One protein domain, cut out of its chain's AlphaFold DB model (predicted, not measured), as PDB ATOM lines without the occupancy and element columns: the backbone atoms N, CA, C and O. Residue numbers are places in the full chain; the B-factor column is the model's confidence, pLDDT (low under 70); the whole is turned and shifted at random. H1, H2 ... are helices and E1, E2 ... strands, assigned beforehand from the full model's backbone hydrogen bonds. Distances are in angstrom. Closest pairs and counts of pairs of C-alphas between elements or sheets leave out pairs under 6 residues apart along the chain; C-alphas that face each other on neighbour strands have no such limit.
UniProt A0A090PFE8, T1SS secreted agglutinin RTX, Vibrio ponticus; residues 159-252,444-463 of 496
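Overview. This is residues 159 to 252 and 444 to 463 of the 496 residues of the protein "T1SS secreted agglutinin RTX" of Vibrio ponticus (UniProt A0A090PFE8). Little regular structure: a loop-rich body with a small three-stranded antiparallel sheet, E2 E5 E4, a parallel pair E1 E7 and an antiparallel pair E3 E6, while short helix H1 lies far out at one end. The 114 printed residues run E1 E2 H1 E3 E4 E5 E6 E7, mostly strand, with only 36 in named elements. The whole is compact, radius of gyration of the C-alphas 14.1 A, spans 41 by 33 by 22 A.

Arrangement. Inner strand E5, residues 244 to 247, is antiparallel to E2, residues 171 to 174 (N 172 to O 246, 2.9 A), and forms a hairpin with E4, residues 210 to 213 (N 212 to O 245, 2.8 A). E1, residues 162 to 165, comes closest to E2 at C-alphas 165 and 172, 6.4 A, and is parallel to E7, residues 457 to 462 (N 164 to O 460, 2.8 A). E6, residues 444 to 447, is antiparallel to E3, residues 199 to 202 (N 201 to O 445, 2.9 A). H1, residues 189 to 194, is not on the three-stranded sheet; 0 of 2 O i to N i+4 and 1 of 3 O i to N i+3 pairs are within hydrogen-bond range.

Along the chain. E1 begins at C-alpha 162, (29.353, 29.838, 109.127); E7, 15.9 A long, ends at C-alpha 462, (35.245, 29.317, 117.363).

Size, cuts and confidence. Residues 253 to 443 are not printed; C-alphas 252 and 444 are 20.8 A apart. Links E2 to H1 and E4 to E5 are long. pLDDT is under 70 at residues 168 to 169, 249 to 252 and 463.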
ATOM      1  N   SER A 159      20.674  27.860 102.837       97.75
ATOM      2  CA  SER A 159      21.475  28.087 104.041       97.75
ATOM      3  C   SER A 159      22.949  27.805 103.751       97.75
ATOM      4  O   SER A 159      23.267  27.080 102.800       97.75
ATOM      5  N   GLU A 160      23.845  28.375 104.552       97.31
ATOM      6  CA  GLU A 160      25.283  28.109 104.477       97.31
ATOM      7  C   GLU A 160      25.916  27.853 105.847       97.31
ATOM      8  O   GLU A 160      25.390  28.248 106.891       97.31
ATOM      9  N   ASP A 161      27.067  27.184 105.831       97.44
ATOM     10  CA  ASP A 161      27.894  27.008 107.019       97.44
ATOM     11  C   ASP A 161      28.570  28.332 107.376       97.44
ATOM     12  O   ASP A 161      29.055  29.053 106.497       97.44
ATOM     13  N   PHE A 162      28.657  28.639 108.667       95.56
ATOM     14  CA  PHE A 162      29.353  29.838 109.127       95.56
ATOM     15  C   PHE A 162      29.953  29.658 110.518       95.56
ATOM     16  O   PHE A 162      29.611  28.741 111.264       95.56
ATOM     17  N   THR A 163      30.877  30.554 110.861       92.75
ATOM     18  CA  THR A 163      31.583  30.534 112.143       92.75
ATOM     19  C   THR A 163      31.220  31.755 112.972       92.75
ATOM     20  O   THR A 163      31.237  32.883 112.476       92.75
ATOM     21  N   VAL A 164      30.959  31.532 114.257       90.81
ATOM     22  CA  VAL A 164      30.768  32.578 115.259       90.81
ATOM     23  C   VAL A 164      31.910  32.504 116.261       90.81
ATOM     24  O   VAL A 164      32.214  31.435 116.777       90.81
ATOM     25  N   LEU A 165      32.555  33.636 116.532       86.38
ATOM     26  CA  LEU A 165      33.636  33.721 117.513       86.38
ATOM     27  C   LEU A 165      33.082  34.156 118.868       86.38
ATOM     28  O   LEU A 165      32.280  35.092 118.932       86.38
ATOM     29  N   LEU A 166      33.544  33.508 119.936       82.81
ATOM     30  CA  LEU A 166      33.229  33.920 121.301       82.81
ATOM     31  C   LEU A 166      33.983  35.197 121.687       82.81
ATOM     32  O   LEU A 166      35.113  35.442 121.254       82.81
ATOM     33  N   ASP A 167      33.361  35.998 122.544       78.38
ATOM     34  CA  ASP A 167      34.025  37.096 123.235       78.38
ATOM     35  C   ASP A 167      34.850  36.608 124.446       78.38
ATOM     36  O   ASP A 167      34.958  35.413 124.730       78.38
ATOM     37  N   SER A 168      35.472  37.548 125.165       66.44
ATOM     38  CA  SER A 168      36.295  37.240 126.344       66.44
ATOM     39  C   SER A 168      35.519  36.623 127.505       66.44
ATOM     40  O   SER A 168      36.143  36.057 128.398       66.44
ATOM     41  N   ASP A 169      34.194  36.755 127.500       66.69
ATOM     42  CA  ASP A 169      33.302  36.243 128.536       66.69
ATOM     43  C   ASP A 169      32.694  34.888 128.115       66.69
ATOM     44  O   ASP A 169      31.855  34.332 128.823       66.69
ATOM     45  N   GLY A 170      33.129  34.334 126.973       75.06
ATOM     46  CA  GLY A 170      32.634  33.069 126.439       75.06
ATOM     47  C   GLY A 170      31.229  33.181 125.845       75.06
ATOM     48  O   GLY A 170      30.493  32.197 125.837       75.06
ATOM     49  N   LEU A 171      30.825  34.361 125.372       84.75
ATOM     50  CA  LEU A 171      29.507  34.593 124.785       84.75
ATOM     51  C   LEU A 171      29.605  34.887 123.288       84.75
ATOM     52  O   LEU A 171      30.552  35.505 122.805       84.75
ATOM     53  N   ALA A 172      28.581  34.472 122.547       90.75
ATOM     54  CA  ALA A 172      28.444  34.745 121.124       90.75
ATOM     55  C   ALA A 172      26.986  35.040 120.758       90.75
ATOM     56  O   ALA A 172      26.068  34.345 121.187       90.75
ATOM     57  N   SER A 173      26.758  36.044 119.910       93.75
ATOM     58  CA  SER A 173      25.466  36.210 119.235       93.75
ATOM     59  C   SER A 173      25.473  35.369 117.966       93.75
ATOM     60  O   SER A 173      26.360  35.535 117.131       93.75
ATOM     61  N   VAL A 174      24.471  34.510 117.793       96.00
ATOM     62  CA  VAL A 174      24.309  33.714 116.576       96.00
ATOM     63  C   VAL A 174      23.246  34.386 115.725       96.00
ATOM     64  O   VAL A 174      22.082  34.467 116.110       96.00
ATOM     65  N   ARG A 175      23.649  34.888 114.561       93.50
ATOM     66  CA  ARG A 175      22.760  35.628 113.673       93.50
ATOM     67  C   ARG A 175      22.723  34.957 112.315       93.50
ATOM     68  O   ARG A 175      23.722  34.974 111.613       93.50
ATOM     69  N   PHE A 176      21.572  34.395 111.958       97.25
ATOM     70  CA  PHE A 176      21.413  33.674 110.692       97.25
ATOM     71  C   PHE A 176      21.048  34.598 109.527       97.25
ATOM     72  O   PHE A 176      21.440  34.333 108.399       97.25
ATOM     73  N   ASN A 177      20.293  35.670 109.790       93.12
ATOM     74  CA  ASN A 177      19.768  36.569 108.759       93.12
ATOM     75  C   ASN A 177      20.329  37.992 108.916       93.12
ATOM     76  O   ASN A 177      20.371  38.552 110.025       93.12
ATOM     77  N   SER A 178      20.733  38.607 107.802       90.88
ATOM     78  CA  SER A 178      21.186  39.994 107.772       90.88
ATOM     79  C   SER A 178      20.829  40.728 106.478       90.88
ATOM     80  O   SER A 178      21.013  40.206 105.390       90.88
ATOM     81  N   PRO A 179      20.479  42.033 106.531       85.81
ATOM     82  CA  PRO A 179      20.402  42.846 105.318       85.81
ATOM     83  C   PRO A 179      21.789  43.126 104.704       85.81
ATOM     84  O   PRO A 179      21.886  43.734 103.635       85.81
ATOM     85  N   VAL A 180      22.873  42.766 105.402       89.31
ATOM     86  CA  VAL A 180      24.243  42.829 104.895       89.31
ATOM     87  C   VAL A 180      24.575  41.468 104.299       89.31
ATOM     88  O   VAL A 180      24.795  40.523 105.039       89.31
ATOM     89  N   ALA A 181      24.686  41.399 102.972       86.75
ATOM     90  CA  ALA A 181      24.872  40.142 102.236       86.75
ATOM     91  C   ALA A 181      26.106  39.305 102.634       86.75
ATOM     92  O   ALA A 181      26.191  38.149 102.260       86.75
ATOM     93  N   SER A 182      27.097  39.882 103.326       87.00
ATOM     94  CA  SER A 182      28.262  39.140 103.840       87.00
ATOM     95  C   SER A 182      28.066  38.561 105.244       87.00
ATOM     96  O   SER A 182      28.966  37.906 105.751       87.00
ATOM     97  N   GLU A 183      26.956  38.887 105.897       88.94
ATOM     98  CA  GLU A 183      26.554  38.412 107.228       88.94
ATOM     99  C   GLU A 183      25.202  37.679 107.151       88.94
ATOM    100  O   GLU A 183      24.530  37.511 108.166       88.94
ATOM    101  N   ASP A 184      24.747  37.379 105.934       93.88
ATOM    102  CA  ASP A 184      23.454  36.770 105.658       93.88
ATOM    103  C   ASP A 184      23.669  35.307 105.294       93.88
ATOM    104  O   ASP A 184      24.257  35.010 104.255       93.88
ATOM    105  N   HIS A 185      23.236  34.408 106.174       97.31
ATOM    106  CA  HIS A 185      23.510  32.976 106.072       97.31
ATOM    107  C   HIS A 185      22.276  32.168 105.656       97.31
ATOM    108  O   HIS A 185      22.379  30.962 105.436       97.31
ATOM    109  N   ILE A 186      21.114  32.819 105.525       97.56
ATOM    110  CA  ILE A 186      19.879  32.222 105.013       97.56
ATOM    111  C   ILE A 186      19.239  33.149 103.983       97.56
ATOM    112  O   ILE A 186      19.156  34.348 104.204       97.56
ATOM    113  N   SER A 187      18.766  32.609 102.862       95.06
ATOM    114  CA  SER A 187      18.117  33.417 101.819       95.06
ATOM    115  C   SER A 187      17.082  32.621 101.041       95.06
ATOM    116  O   SER A 187      17.153  31.393 100.959       95.06
ATOM    117  N   ASP A 188      16.127  33.324 100.443       94.50
ATOM    118  CA  ASP A 188      15.105  32.731  99.591       94.50
ATOM    119  C   ASP A 188      14.664  33.724  98.514       94.50
ATOM    120  O   ASP A 188      14.251  34.849  98.793       94.50
ATOM    121  N   LEU A 189      14.737  33.312  97.246       90.88
ATOM    122  CA  LEU A 189      14.496  34.211  96.117       90.88
ATOM    123  C   LEU A 189      13.074  34.797  96.119       90.88
ATOM    124  O   LEU A 189      12.880  35.958  95.731       90.88
ATOM    125  N   GLU A 190      12.082  33.985  96.479       89.81
ATOM    126  CA  GLU A 190      10.675  34.359  96.455       89.81
ATOM    127  C   GLU A 190      10.325  35.221  97.673       89.81
ATOM    128  O   GLU A 190       9.725  36.291  97.503       89.81
ATOM    129  N   ASP A 191      10.742  34.797  98.867       91.19
ATOM    130  CA  ASP A 191      10.449  35.470 100.132       91.19
ATOM    131  C   ASP A 191      11.242  36.776 100.302       91.19
ATOM    132  O   ASP A 191      10.648  37.806 100.652       91.19
ATOM    133  N   ASP A 192      12.525  36.821  99.932       89.94
ATOM    134  CA  ASP A 192      13.339  38.044 100.003       89.94
ATOM    135  C   ASP A 192      12.805  39.125  99.054       89.94
ATOM    136  O   ASP A 192      12.782  40.318  99.382       89.94
ATOM    137  N   ALA A 193      12.288  38.729  97.883       88.12
ATOM    138  CA  ALA A 193      11.721  39.661  96.908       88.12
ATOM    139  C   ALA A 193      10.491  40.415  97.441       88.12
ATOM    140  O   ALA A 193      10.199  41.527  96.980       88.12
ATOM    141  N   VAL A 194       9.771  39.832  98.404       88.38
ATOM    142  CA  VAL A 194       8.609  40.448  99.060       88.38
ATOM    143  C   VAL A 194       8.865  40.832 100.521       88.38
ATOM    144  O   VAL A 194       7.978  41.418 101.144       88.38
ATOM    145  N   ASN A 195      10.089  40.647 101.025       88.50
ATOM    146  CA  ASN A 195      10.490  40.845 102.423       88.50
ATOM    147  C   ASN A 195       9.660  39.995 103.402       88.50
ATOM    148  O   ASN A 195       9.232  40.487 104.453       88.50
ATOM    149  N   THR A 196       9.378  38.745 103.039       91.44
ATOM    150  CA  THR A 196       8.810  37.772 103.972       91.44
ATOM    151  C   THR A 196       9.938  37.207 104.841       91.44
ATOM    152  O   THR A 196      10.944  36.769 104.295       91.44
ATOM    153  N   PRO A 197       9.815  37.222 106.180       92.81
ATOM    154  CA  PRO A 197      10.852  36.676 107.048       92.81
ATOM    155  C   PRO A 197      10.981  35.157 106.917       92.81
ATOM    156  O   PRO A 197       9.977  34.444 106.989       92.81
ATOM    157  N   LEU A 198      12.223  34.682 106.835       96.31
ATOM    158  CA  LEU A 198      12.574  33.275 107.001       96.31
ATOM    159  C   LEU A 198      12.625  32.894 108.485       96.31
ATOM    160  O   LEU A 198      12.802  33.740 109.364       96.31
ATOM    161  N   SER A 199      12.463  31.608 108.771       97.75
ATOM    162  CA  SER A 199      12.688  31.015 110.096       97.75
ATOM    163  C   SER A 199      13.827  30.002 110.035       97.75
ATOM    164  O   SER A 199      14.241  29.602 108.951       97.75
ATOM    165  N   VAL A 200      14.307  29.540 111.188       98.12
ATOM    166  CA  VAL A 200      15.257  28.418 111.261       98.12
ATOM    167  C   VAL A 200      14.718  27.296 112.139       98.12
ATOM    168  O   VAL A 200      13.899  27.525 113.028       98.12
ATOM    169  N   VAL A 201      15.176  26.077 111.885       98.25
ATOM    170  CA  VAL A 201      15.011  24.927 112.779       98.25
ATOM    171  C   VAL A 201      16.389  24.426 113.185       98.25
ATOM    172  O   VAL A 201      17.295  24.393 112.355       98.25
ATOM    173  N   ILE A 202      16.538  24.017 114.443       98.38
ATOM    174  CA  ILE A 202      17.764  23.387 114.942       98.38
ATOM    175  C   ILE A 202      17.611  21.868 114.814       98.38
ATOM    176  O   ILE A 202      16.563  21.320 115.175       98.38
ATOM    177  N   THR A 203      18.627  21.199 114.272       96.88
ATOM    178  CA  THR A 203      18.621  19.749 114.006       96.88
ATOM    179  C   THR A 203      19.626  18.984 114.861       96.88
ATOM    180  O   THR A 203      19.408  17.804 115.138       96.88
ATOM    181  N   SER A 204      20.652  19.668 115.369       96.12
ATOM    182  CA  SER A 204      21.604  19.155 116.355       96.12
ATOM    183  C   SER A 204      21.928  20.242 117.377       96.12
ATOM    184  O   SER A 204      21.903  21.420 117.037       96.12
ATOM    185  N   LEU A 205      22.214  19.858 118.621       94.62
ATOM    186  CA  LEU A 205      22.705  20.773 119.655       94.62
ATOM    187  C   LEU A 205      24.236  20.759 119.693       94.62
ATOM    188  O   LEU A 205      24.830  19.743 119.325       94.62
ATOM    189  N   PRO A 206      24.855  21.846 120.183       89.75
ATOM    190  CA  PRO A 206      26.279  21.833 120.475       89.75
ATOM    191  C   PRO A 206      26.618  20.747 121.501       89.75
ATOM    192  O   PRO A 206      25.805  20.422 122.374       89.75
ATOM    193  N   GLN A 207      27.805  20.152 121.369       78.31
ATOM    194  CA  GLN A 207      28.283  19.120 122.294       78.31
ATOM    195  C   GLN A 207      28.689  19.713 123.640       78.31
ATOM    196  O   GLN A 207      28.674  19.009 124.652       78.31
ATOM    197  N   SER A 208      29.050  20.991 123.645       74.50
ATOM    198  CA  SER A 208      29.492  21.722 124.817       74.50
ATOM    199  C   SER A 208      28.782  23.083 124.907       74.50
ATOM    200  O   SER A 208      27.996  23.470 124.038       74.50
ATOM    201  N   GLY A 209      28.946  23.796 126.014       80.75
ATOM    202  CA  GLY A 209      28.220  25.041 126.236       80.75
ATOM    203  C   GLY A 209      26.701  24.899 126.140       80.75
ATOM    204  O   GLY A 209      26.099  23.870 126.452       80.75
ATOM    205  N   THR A 210      26.026  25.990 125.807       89.50
ATOM    206  CA  THR A 210      24.568  26.045 125.734       89.50
ATOM    207  C   THR A 210      24.140  27.005 124.636       89.50
ATOM    208  O   THR A 210      24.396  28.209 124.693       89.50
ATOM    209  N   LEU A 211      23.415  26.471 123.651       95.69
ATOM    210  CA  LEU A 211      22.657  27.288 122.713       95.69
ATOM    211  C   LEU A 211      21.435  27.865 123.438       95.69
ATOM    212  O   LEU A 211      20.654  27.135 124.046       95.69
ATOM    213  N   LEU A 212      21.271  29.179 123.365       97.12
ATOM    214  CA  LEU A 212      20.187  29.934 123.978       97.12
ATOM    215  C   LEU A 212      19.307  30.541 122.880       97.12
ATOM    216  O   LEU A 212      19.812  31.088 121.899       97.12
ATOM    217  N   TYR A 213      17.995  30.504 123.080       97.62
ATOM    218  CA  TYR A 213      17.001  31.203 122.274       97.62
ATOM    219  C   TYR A 213      16.230  32.180 123.164       97.62
ATOM    220  O   TYR A 213      15.613  31.772 124.148       97.62
ATOM    221  N   ASP A 214      16.294  33.475 122.846       96.12
ATOM    222  CA  ASP A 214      15.719  34.560 123.664       96.12
ATOM    223  C   ASP A 214      16.162  34.494 125.146       96.12
ATOM    224  O   ASP A 214      15.410  34.795 126.073       96.12
ATOM    225  N   GLY A 215      17.408  34.057 125.372       93.50
ATOM    226  CA  GLY A 215      18.020  33.918 126.697       93.50
ATOM    227  C   GLY A 215      17.699  32.623 127.453       93.50
ATOM    228  O   GLY A 215      18.215  32.444 128.554       93.50
ATOM    229  N   GLU A 216      16.901  31.714 126.889       96.12
ATOM    230  CA  GLU A 216      16.576  30.419 127.502       96.12
ATOM    231  C   GLU A 216      17.259  29.256 126.753       96.12
ATOM    232  O   GLU A 216      17.374  29.316 125.529       96.12
ATOM    233  N   PRO A 217      17.698  28.181 127.437       96.00
ATOM    234  CA  PRO A 217      18.350  27.039 126.791       96.00
ATOM    235  C   PRO A 217      17.484  26.352 125.734       96.00
ATOM    236  O   PRO A 217      16.320  26.033 125.983       96.00
ATOM    237  N   VAL A 218      18.087  26.049 124.584       97.19
ATOM    238  CA  VAL A 218      17.514  25.160 123.570       97.19
ATOM    239  C   VAL A 218      17.766  23.714 123.992       97.19
ATOM    240  O   VAL A 218      18.901  23.321 124.257       97.19
ATOM    241  N   THR A 219      16.708  22.915 124.066       95.81
ATOM    242  CA  THR A 219      16.753  21.528 124.551       95.81
ATOM    243  C   THR A 219      16.425  20.519 123.448       95.81
ATOM    244  O   THR A 219      15.896  20.874 122.399       95.81
ATOM    245  N   GLU A 220      16.719  19.232 123.666       94.12
ATOM    246  CA  GLU A 220      16.494  18.179 122.656       94.12
ATOM    247  C   GLU A 220      15.037  18.093 122.156       94.12
ATOM    248  O   GLU A 220      14.789  17.731 121.009       94.12
ATOM    249  N   ASP A 221      14.051  18.435 122.991       94.00
ATOM    250  CA  ASP A 221      12.631  18.456 122.617       94.00
ATOM    251  C   ASP A 221      12.240  19.646 121.727       94.00
ATOM    252  O   ASP A 221      11.153  19.640 121.148       94.00
ATOM    253  N   MET A 222      13.126  20.634 121.594       96.12
ATOM    254  CA  MET A 222      12.988  21.782 120.696       96.12
ATOM    255  C   MET A 222      13.585  21.517 119.304       96.12
ATOM    256  O   MET A 222      13.408  22.337 118.403       96.12
ATOM    257  N   LEU A 223      14.269  20.383 119.106       97.00
ATOM    258  CA  LEU A 223      14.865  20.022 117.824       97.00
ATOM    259  C   LEU A 223      13.817  19.561 116.811       97.00
ATOM    260  O   LEU A 223      12.856  18.856 117.133       97.00
ATOM    261  N   THR A 224      14.045  19.905 115.546       96.56
ATOM    262  CA  THR A 224      13.294  19.330 114.429       96.56
ATOM    263  C   THR A 224      14.052  18.129 113.884       96.56
ATOM    264  O   THR A 224      15.174  18.253 113.406       96.56
ATOM    265  N   LEU A 225      13.422  16.958 113.927       95.12
ATOM    266  CA  LEU A 225      14.007  15.729 113.396       95.12
ATOM    267  C   LEU A 225      13.601  15.530 111.938       95.12
ATOM    268  O   LEU A 225      12.448  15.763 111.574       95.12
ATOM    269  N   PHE A 226      14.516  15.018 111.122       94.12
ATOM    270  CA  PHE A 226      14.275  14.664 109.725       94.12
ATOM    271  C   PHE A 226      14.496  13.166 109.512       94.12
ATOM    272  O   PHE A 226      15.261  12.524 110.230       94.12
ATOM    273  N   ASN A 227      13.776  12.579 108.558       92.25
ATOM    274  CA  ASN A 227      14.023  11.201 108.132       92.25
ATOM    275  C   ASN A 227      15.111  11.139 107.043       92.25
ATOM    276  O   ASN A 227      15.522  12.167 106.511       92.25
ATOM    277  N   ASP A 228      15.527   9.926 106.666       89.06
ATOM    278  CA  ASP A 228      16.558   9.696 105.635       89.06
ATOM    279  C   ASP A 228      16.217  10.304 104.256       89.06
ATOM    280  O   ASP A 228      17.107  10.507 103.432       89.06
ATOM    281  N   ASP A 229      14.936  10.583 103.990       86.31
ATOM    282  CA  ASP A 229      14.458  11.216 102.755       86.31
ATOM    283  C   ASP A 229      14.425  12.760 102.855       86.31
ATOM    284  O   ASP A 229      13.946  13.422 101.932       86.31
ATOM    285  N   GLY A 230      14.889  13.344 103.968       83.75
ATOM    286  CA  GLY A 230      14.918  14.792 104.214       83.75
ATOM    287  C   GLY A 230      13.566  15.404 104.599       83.75
ATOM    288  O   GLY A 230      13.420  16.622 104.598       83.75
ATOM    289  N   ALA A 231      12.559  14.588 104.927       88.44
ATOM    290  CA  ALA A 231      11.245  15.075 105.342       88.44
ATOM    291  C   ALA A 231      11.151  15.215 106.874       88.44
ATOM    292  O   ALA A 231      11.629  14.331 107.596       88.44
ATOM    293  N   PRO A 232      10.495  16.272 107.390       91.69
ATOM    294  CA  PRO A 232      10.377  16.494 108.826       91.69
ATOM    295  C   PRO A 232       9.519  15.419 109.502       91.69
ATOM    296  O   PRO A 232       8.471  14.994 109.002       91.69
ATOM    297  N   ILE A 233       9.958  14.985 110.681       92.44
ATOM    298  CA  ILE A 233       9.259  14.052 111.561       92.44
ATOM    299  C   ILE A 233       8.479  14.875 112.591       92.44
ATOM    300  O   ILE A 233       8.980  15.199 113.662       92.44
ATOM    301  N   GLY A 234       7.220  15.175 112.281       89.44
ATOM    302  CA  GLY A 234       6.354  15.979 113.148       89.44
ATOM    303  C   GLY A 234       6.188  17.410 112.643       89.44
ATOM    304  O   GLY A 234       6.255  17.650 111.440       89.44
ATOM    305  N   GLU A 235       5.889  18.334 113.555       90.69
ATOM    306  CA  GLU A 235       5.766  19.764 113.243       90.69
ATOM    307  C   GLU A 235       7.140  20.443 113.331       90.69
ATOM    308  O   GLU A 235       7.903  20.165 114.259       90.69
ATOM    309  N   LEU A 236       7.430  21.342 112.383       93.75
ATOM    310  CA  LEU A 236       8.652  22.150 112.381       93.75
ATOM    311  C   LEU A 236       8.684  23.062 113.616       93.75
ATOM    312  O   LEU A 236       7.771  23.866 113.821       93.75
ATOM    313  N   GLN A 237       9.750  22.972 114.412       95.62
ATOM    314  CA  GLN A 237      10.002  23.879 115.535       95.62
ATOM    315  C   GLN A 237      10.678  25.149 115.011       95.62
ATOM    316  O   GLN A 237      11.897  25.274 115.049       95.62
ATOM    317  N   LYS A 238       9.889  26.058 114.430       96.88
ATOM    318  CA  LYS A 238      10.409  27.283 113.808       96.88
ATOM    319  C   LYS A 238      10.836  28.314 114.856       96.88
ATOM    320  O   LYS A 238      10.033  28.693 115.710       96.88
ATOM    321  N   PHE A 239      12.052  28.823 114.711       97.69
ATOM    322  CA  PHE A 239      12.636  29.877 115.533       97.69
ATOM    323  C   PHE A 239      12.888  31.146 114.723       97.69
ATOM    324  O   PHE A 239      13.145  31.090 113.516       97.69
ATOM    325  N   ASP A 240      12.833  32.286 115.411       96.75
ATOM    326  CA  ASP A 240      13.282  33.562 114.860       96.75
ATOM    327  C   ASP A 240      14.820  33.545 114.700       96.75
ATOM    328  O   ASP A 240      15.528  33.324 115.690       96.75
ATOM    329  N   PRO A 241      15.355  33.760 113.484       96.31
ATOM    330  CA  PRO A 241      16.791  33.712 113.207       96.31
ATOM    331  C   PRO A 241      17.623  34.806 113.903       96.31
ATOM    332  O   PRO A 241      18.851  34.766 113.830       96.31
ATOM    333  N   GLU A 242      17.000  35.797 114.544       93.69
ATOM    334  CA  GLU A 242      17.709  36.906 115.200       93.69
ATOM    335  C   GLU A 242      17.863  36.740 116.723       93.69
ATOM    336  O   GLU A 242      18.513  37.568 117.361       93.69
ATOM    337  N   LEU A 243      17.273  35.701 117.325       96.38
ATOM    338  CA  LEU A 243      17.172  35.561 118.789       96.38
ATOM    339  C   LEU A 243      18.117  34.520 119.400       96.38
ATOM    340  O   LEU A 243      17.984  34.194 120.582       96.38
ATOM    341  N   PHE A 244      19.058  33.994 118.618       98.00
ATOM    342  CA  PHE A 244      20.002  32.998 119.105       98.00
ATOM    343  C   PHE A 244      21.270  33.628 119.680       98.00
ATOM    344  O   PHE A 244      21.859  34.576 119.154       98.00
ATOM    345  N   SER A 245      21.735  33.028 120.761       96.31
ATOM    346  CA  SER A 245      23.054  33.275 121.326       96.31
ATOM    347  C   SER A 245      23.637  31.963 121.809       96.31
ATOM    348  O   SER A 245      22.904  31.035 122.133       96.31
ATOM    349  N   TYR A 246      24.950  31.890 121.890       93.38
ATOM    350  CA  TYR A 246      25.651  30.770 122.477       93.38
ATOM    351  C   TYR A 246      26.366  31.251 123.735       93.38
ATOM    352  O   TYR A 246      27.007  32.305 123.736       93.38
ATOM    353  N   GLN A 247      26.222  30.479 124.803       87.69
ATOM    354  CA  GLN A 247      27.000  30.637 126.015       87.69
ATOM    355  C   GLN A 247      27.918  29.435 126.132       87.69
ATOM    356  O   GLN A 247      27.450  28.310 126.292       87.69
ATOM    357  N   ASN A 248      29.218  29.686 126.057       79.25
ATOM    358  CA  ASN A 248      30.202  28.658 126.325       79.25
ATOM    359  C   ASN A 248      30.047  28.199 127.772       79.25
ATOM    360  O   ASN A 248      29.796  29.015 128.665       79.25
ATOM    361  N   ASP A 249      30.200  26.905 128.018       69.75
ATOM    362  CA  ASP A 249      30.382  26.461 129.389       69.75
ATOM    363  C   ASP A 249      31.850  26.670 129.765       69.75
ATOM    364  O   ASP A 249      32.725  26.888 128.920       69.75
ATOM    365  N   GLN A 250      32.133  26.671 131.067       55.28
ATOM    366  CA  GLN A 250      33.515  26.815 131.484       55.28
ATOM    367  C   GLN A 250      34.361  25.612 131.054       55.28
ATOM    368  O   GLN A 250      35.554  25.783 130.940       55.28
ATOM    369  N   GLN A 251      33.818  24.441 130.738       55.00
ATOM    370  CA  GLN A 251      34.579  23.250 130.338       55.00
ATOM    371  C   GLN A 251      35.000  23.271 128.853       55.00
ATOM    372  O   GLN A 251      35.931  22.559 128.477       55.00
ATOM    373  N   SER A 252      34.399  24.144 128.047       57.91
ATOM    374  CA  SER A 252      34.597  24.280 126.600       57.91
ATOM    375  C   SER A 252      35.741  25.197 126.165       57.91
ATOM    376  O   SER A 252      35.907  25.423 124.971       57.91
ATOM    377  N   TYR A 444      21.579  23.303 111.666       98.25
ATOM    378  CA  TYR A 444      20.336  24.014 111.417       98.25
ATOM    379  C   TYR A 444      19.880  23.893 109.959       98.25
ATOM    380  O   TYR A 444      20.628  23.498 109.063       98.25
ATOM    381  N   ARG A 445      18.618  24.264 109.720       98.06
ATOM    382  CA  ARG A 445      18.043  24.469 108.381       98.06
ATOM    383  C   ARG A 445      17.213  25.747 108.354       98.06
ATOM    384  O   ARG A 445      16.515  26.052 109.326       98.06
ATOM    385  N   ALA A 446      17.249  26.465 107.238       97.88
ATOM    386  CA  ALA A 446      16.344  27.573 106.960       97.88
ATOM    387  C   ALA A 446      14.957  27.047 106.567       97.88
ATOM    388  O   ALA A 446      14.830  25.968 105.984       97.88
ATOM    389  N   VAL A 447      13.918  27.817 106.882       97.62
ATOM    390  CA  VAL A 447      12.524  27.510 106.567       97.62
ATOM    391  C   VAL A 447      11.842  28.735 105.970       97.62
ATOM    392  O   VAL A 447      11.834  29.801 106.590       97.62
ATOM    393  N   ASP A 448      11.235  28.555 104.801       95.50
ATOM    394  CA  ASP A 448      10.489  29.601 104.099       95.50
ATOM    395  C   ASP A 448       9.060  29.781 104.656       95.50
ATOM    396  O   ASP A 448       8.614  29.131 105.624       95.50
ATOM    397  N   SER A 449       8.320  30.700 104.041       93.81
ATOM    398  CA  SER A 449       6.937  31.020 104.386       93.81
ATOM    399  C   SER A 449       5.906  29.942 104.024       93.81
ATOM    400  O   SER A 449       4.784  29.978 104.539       93.81
ATOM    401  N   ASP A 450       6.295  28.960 103.210       93.00
ATOM    402  CA  ASP A 450       5.482  27.846 102.715       93.00
ATOM    403  C   ASP A 450       5.879  26.484 103.340       93.00
ATOM    404  O   ASP A 450       5.357  25.441 102.935       93.00
ATOM    405  N   ASP A 451       6.742  26.493 104.363       94.12
ATOM    406  CA  ASP A 451       7.269  25.326 105.091       94.12
ATOM    407  C   ASP A 451       8.258  24.440 104.299       94.12
ATOM    408  O   ASP A 451       8.502  23.296 104.703       94.12
ATOM    409  N   ASN A 452       8.870  24.927 103.214       93.81
ATOM    410  CA  ASN A 452      10.030  24.236 102.647       93.81
ATOM    411  C   ASN A 452      11.269  24.479 103.507       93.81
ATOM    412  O   ASN A 452      11.405  25.503 104.173       93.81
ATOM    413  N   VAL A 453      12.188  23.519 103.459       96.25
ATOM    414  CA  VAL A 453      13.400  23.502 104.278       96.25
ATOM    415  C   VAL A 453      14.637  23.445 103.392       96.25
ATOM    416  O   VAL A 453      14.625  22.765 102.364       96.25
ATOM    417  N   SER A 454      15.700  24.133 103.798       97.06
ATOM    418  CA  SER A 454      16.998  24.056 103.130       97.06
ATOM    419  C   SER A 454      17.678  22.696 103.350       97.06
ATOM    420  O   SER A 454      17.227  21.847 104.135       97.06
ATOM    421  N   GLU A 455      18.803  22.493 102.665       95.81
ATOM    422  CA  GLU A 455      19.792  21.500 103.092       95.81
ATOM    423  C   GLU A 455      20.330  21.841 104.490       95.81
ATOM    424  O   GLU A 455      20.170  22.960 104.976       95.81
ATOM    425  N   GLU A 456      20.928  20.858 105.159       96.38
ATOM    426  CA  GLU A 456      21.527  21.070 106.479       96.38
ATOM    427  C   GLU A 456      22.807  21.892 106.375       96.38
ATOM    428  O   GLU A 456      23.621  21.674 105.473       96.38
ATOM    429  N   SER A 457      22.962  22.826 107.305       98.25
ATOM    430  CA  SER A 457      24.156  23.647 107.454       98.25
ATOM    431  C   SER A 457      24.606  23.652 108.907       98.25
ATOM    432  O   SER A 457      23.800  23.458 109.822       98.25
ATOM    433  N   THR A 458      25.892  23.896 109.112       97.56
ATOM    434  CA  THR A 458      26.536  23.835 110.420       97.56
ATOM    435  C   THR A 458      26.985  25.222 110.864       97.56
ATOM    436  O   THR A 458      27.608  25.976 110.112       97.56
ATOM    437  N   VAL A 459      26.700  25.551 112.121       96.75
ATOM    438  CA  VAL A 459      27.303  26.692 112.809       96.75
ATOM    439  C   VAL A 459      28.487  26.188 113.616       96.75
ATOM    440  O   VAL A 459      28.319  25.344 114.493       96.75
ATOM    441  N   THR A 460      29.673  26.723 113.341       92.00
ATOM    442  CA  THR A 460      30.879  26.469 114.137       92.00
ATOM    443  C   THR A 460      31.074  27.580 115.162       92.00
ATOM    444  O   THR A 460      31.087  28.760 114.813       92.00
ATOM    445  N   ILE A 461      31.263  27.215 116.423       88.00
ATOM    446  CA  ILE A 461      31.631  28.121 117.505       88.00
ATOM    447  C   ILE A 461      33.149  28.085 117.661       88.00
ATOM    448  O   ILE A 461      33.715  27.120 118.168       88.00
ATOM    449  N   GLY A 462      33.806  29.150 117.210       75.00
ATOM    450  CA  GLY A 462      35.245  29.317 117.363       75.00
ATOM    451  C   GLY A 462      35.598  29.844 118.752       75.00
ATOM    452  O   GLY A 462      35.049  30.854 119.211       75.00
ATOM    453  N   LEU A 463      36.548  29.178 119.404       65.94
ATOM    454  CA  LEU A 463      37.096  29.596 120.692       65.94
ATOM    455  C   LEU A 463      38.031  30.816 120.537       65.94
ATOM    456  O   LEU A 463      38.682  30.965 119.498       65.94
TER     457      LEU A 463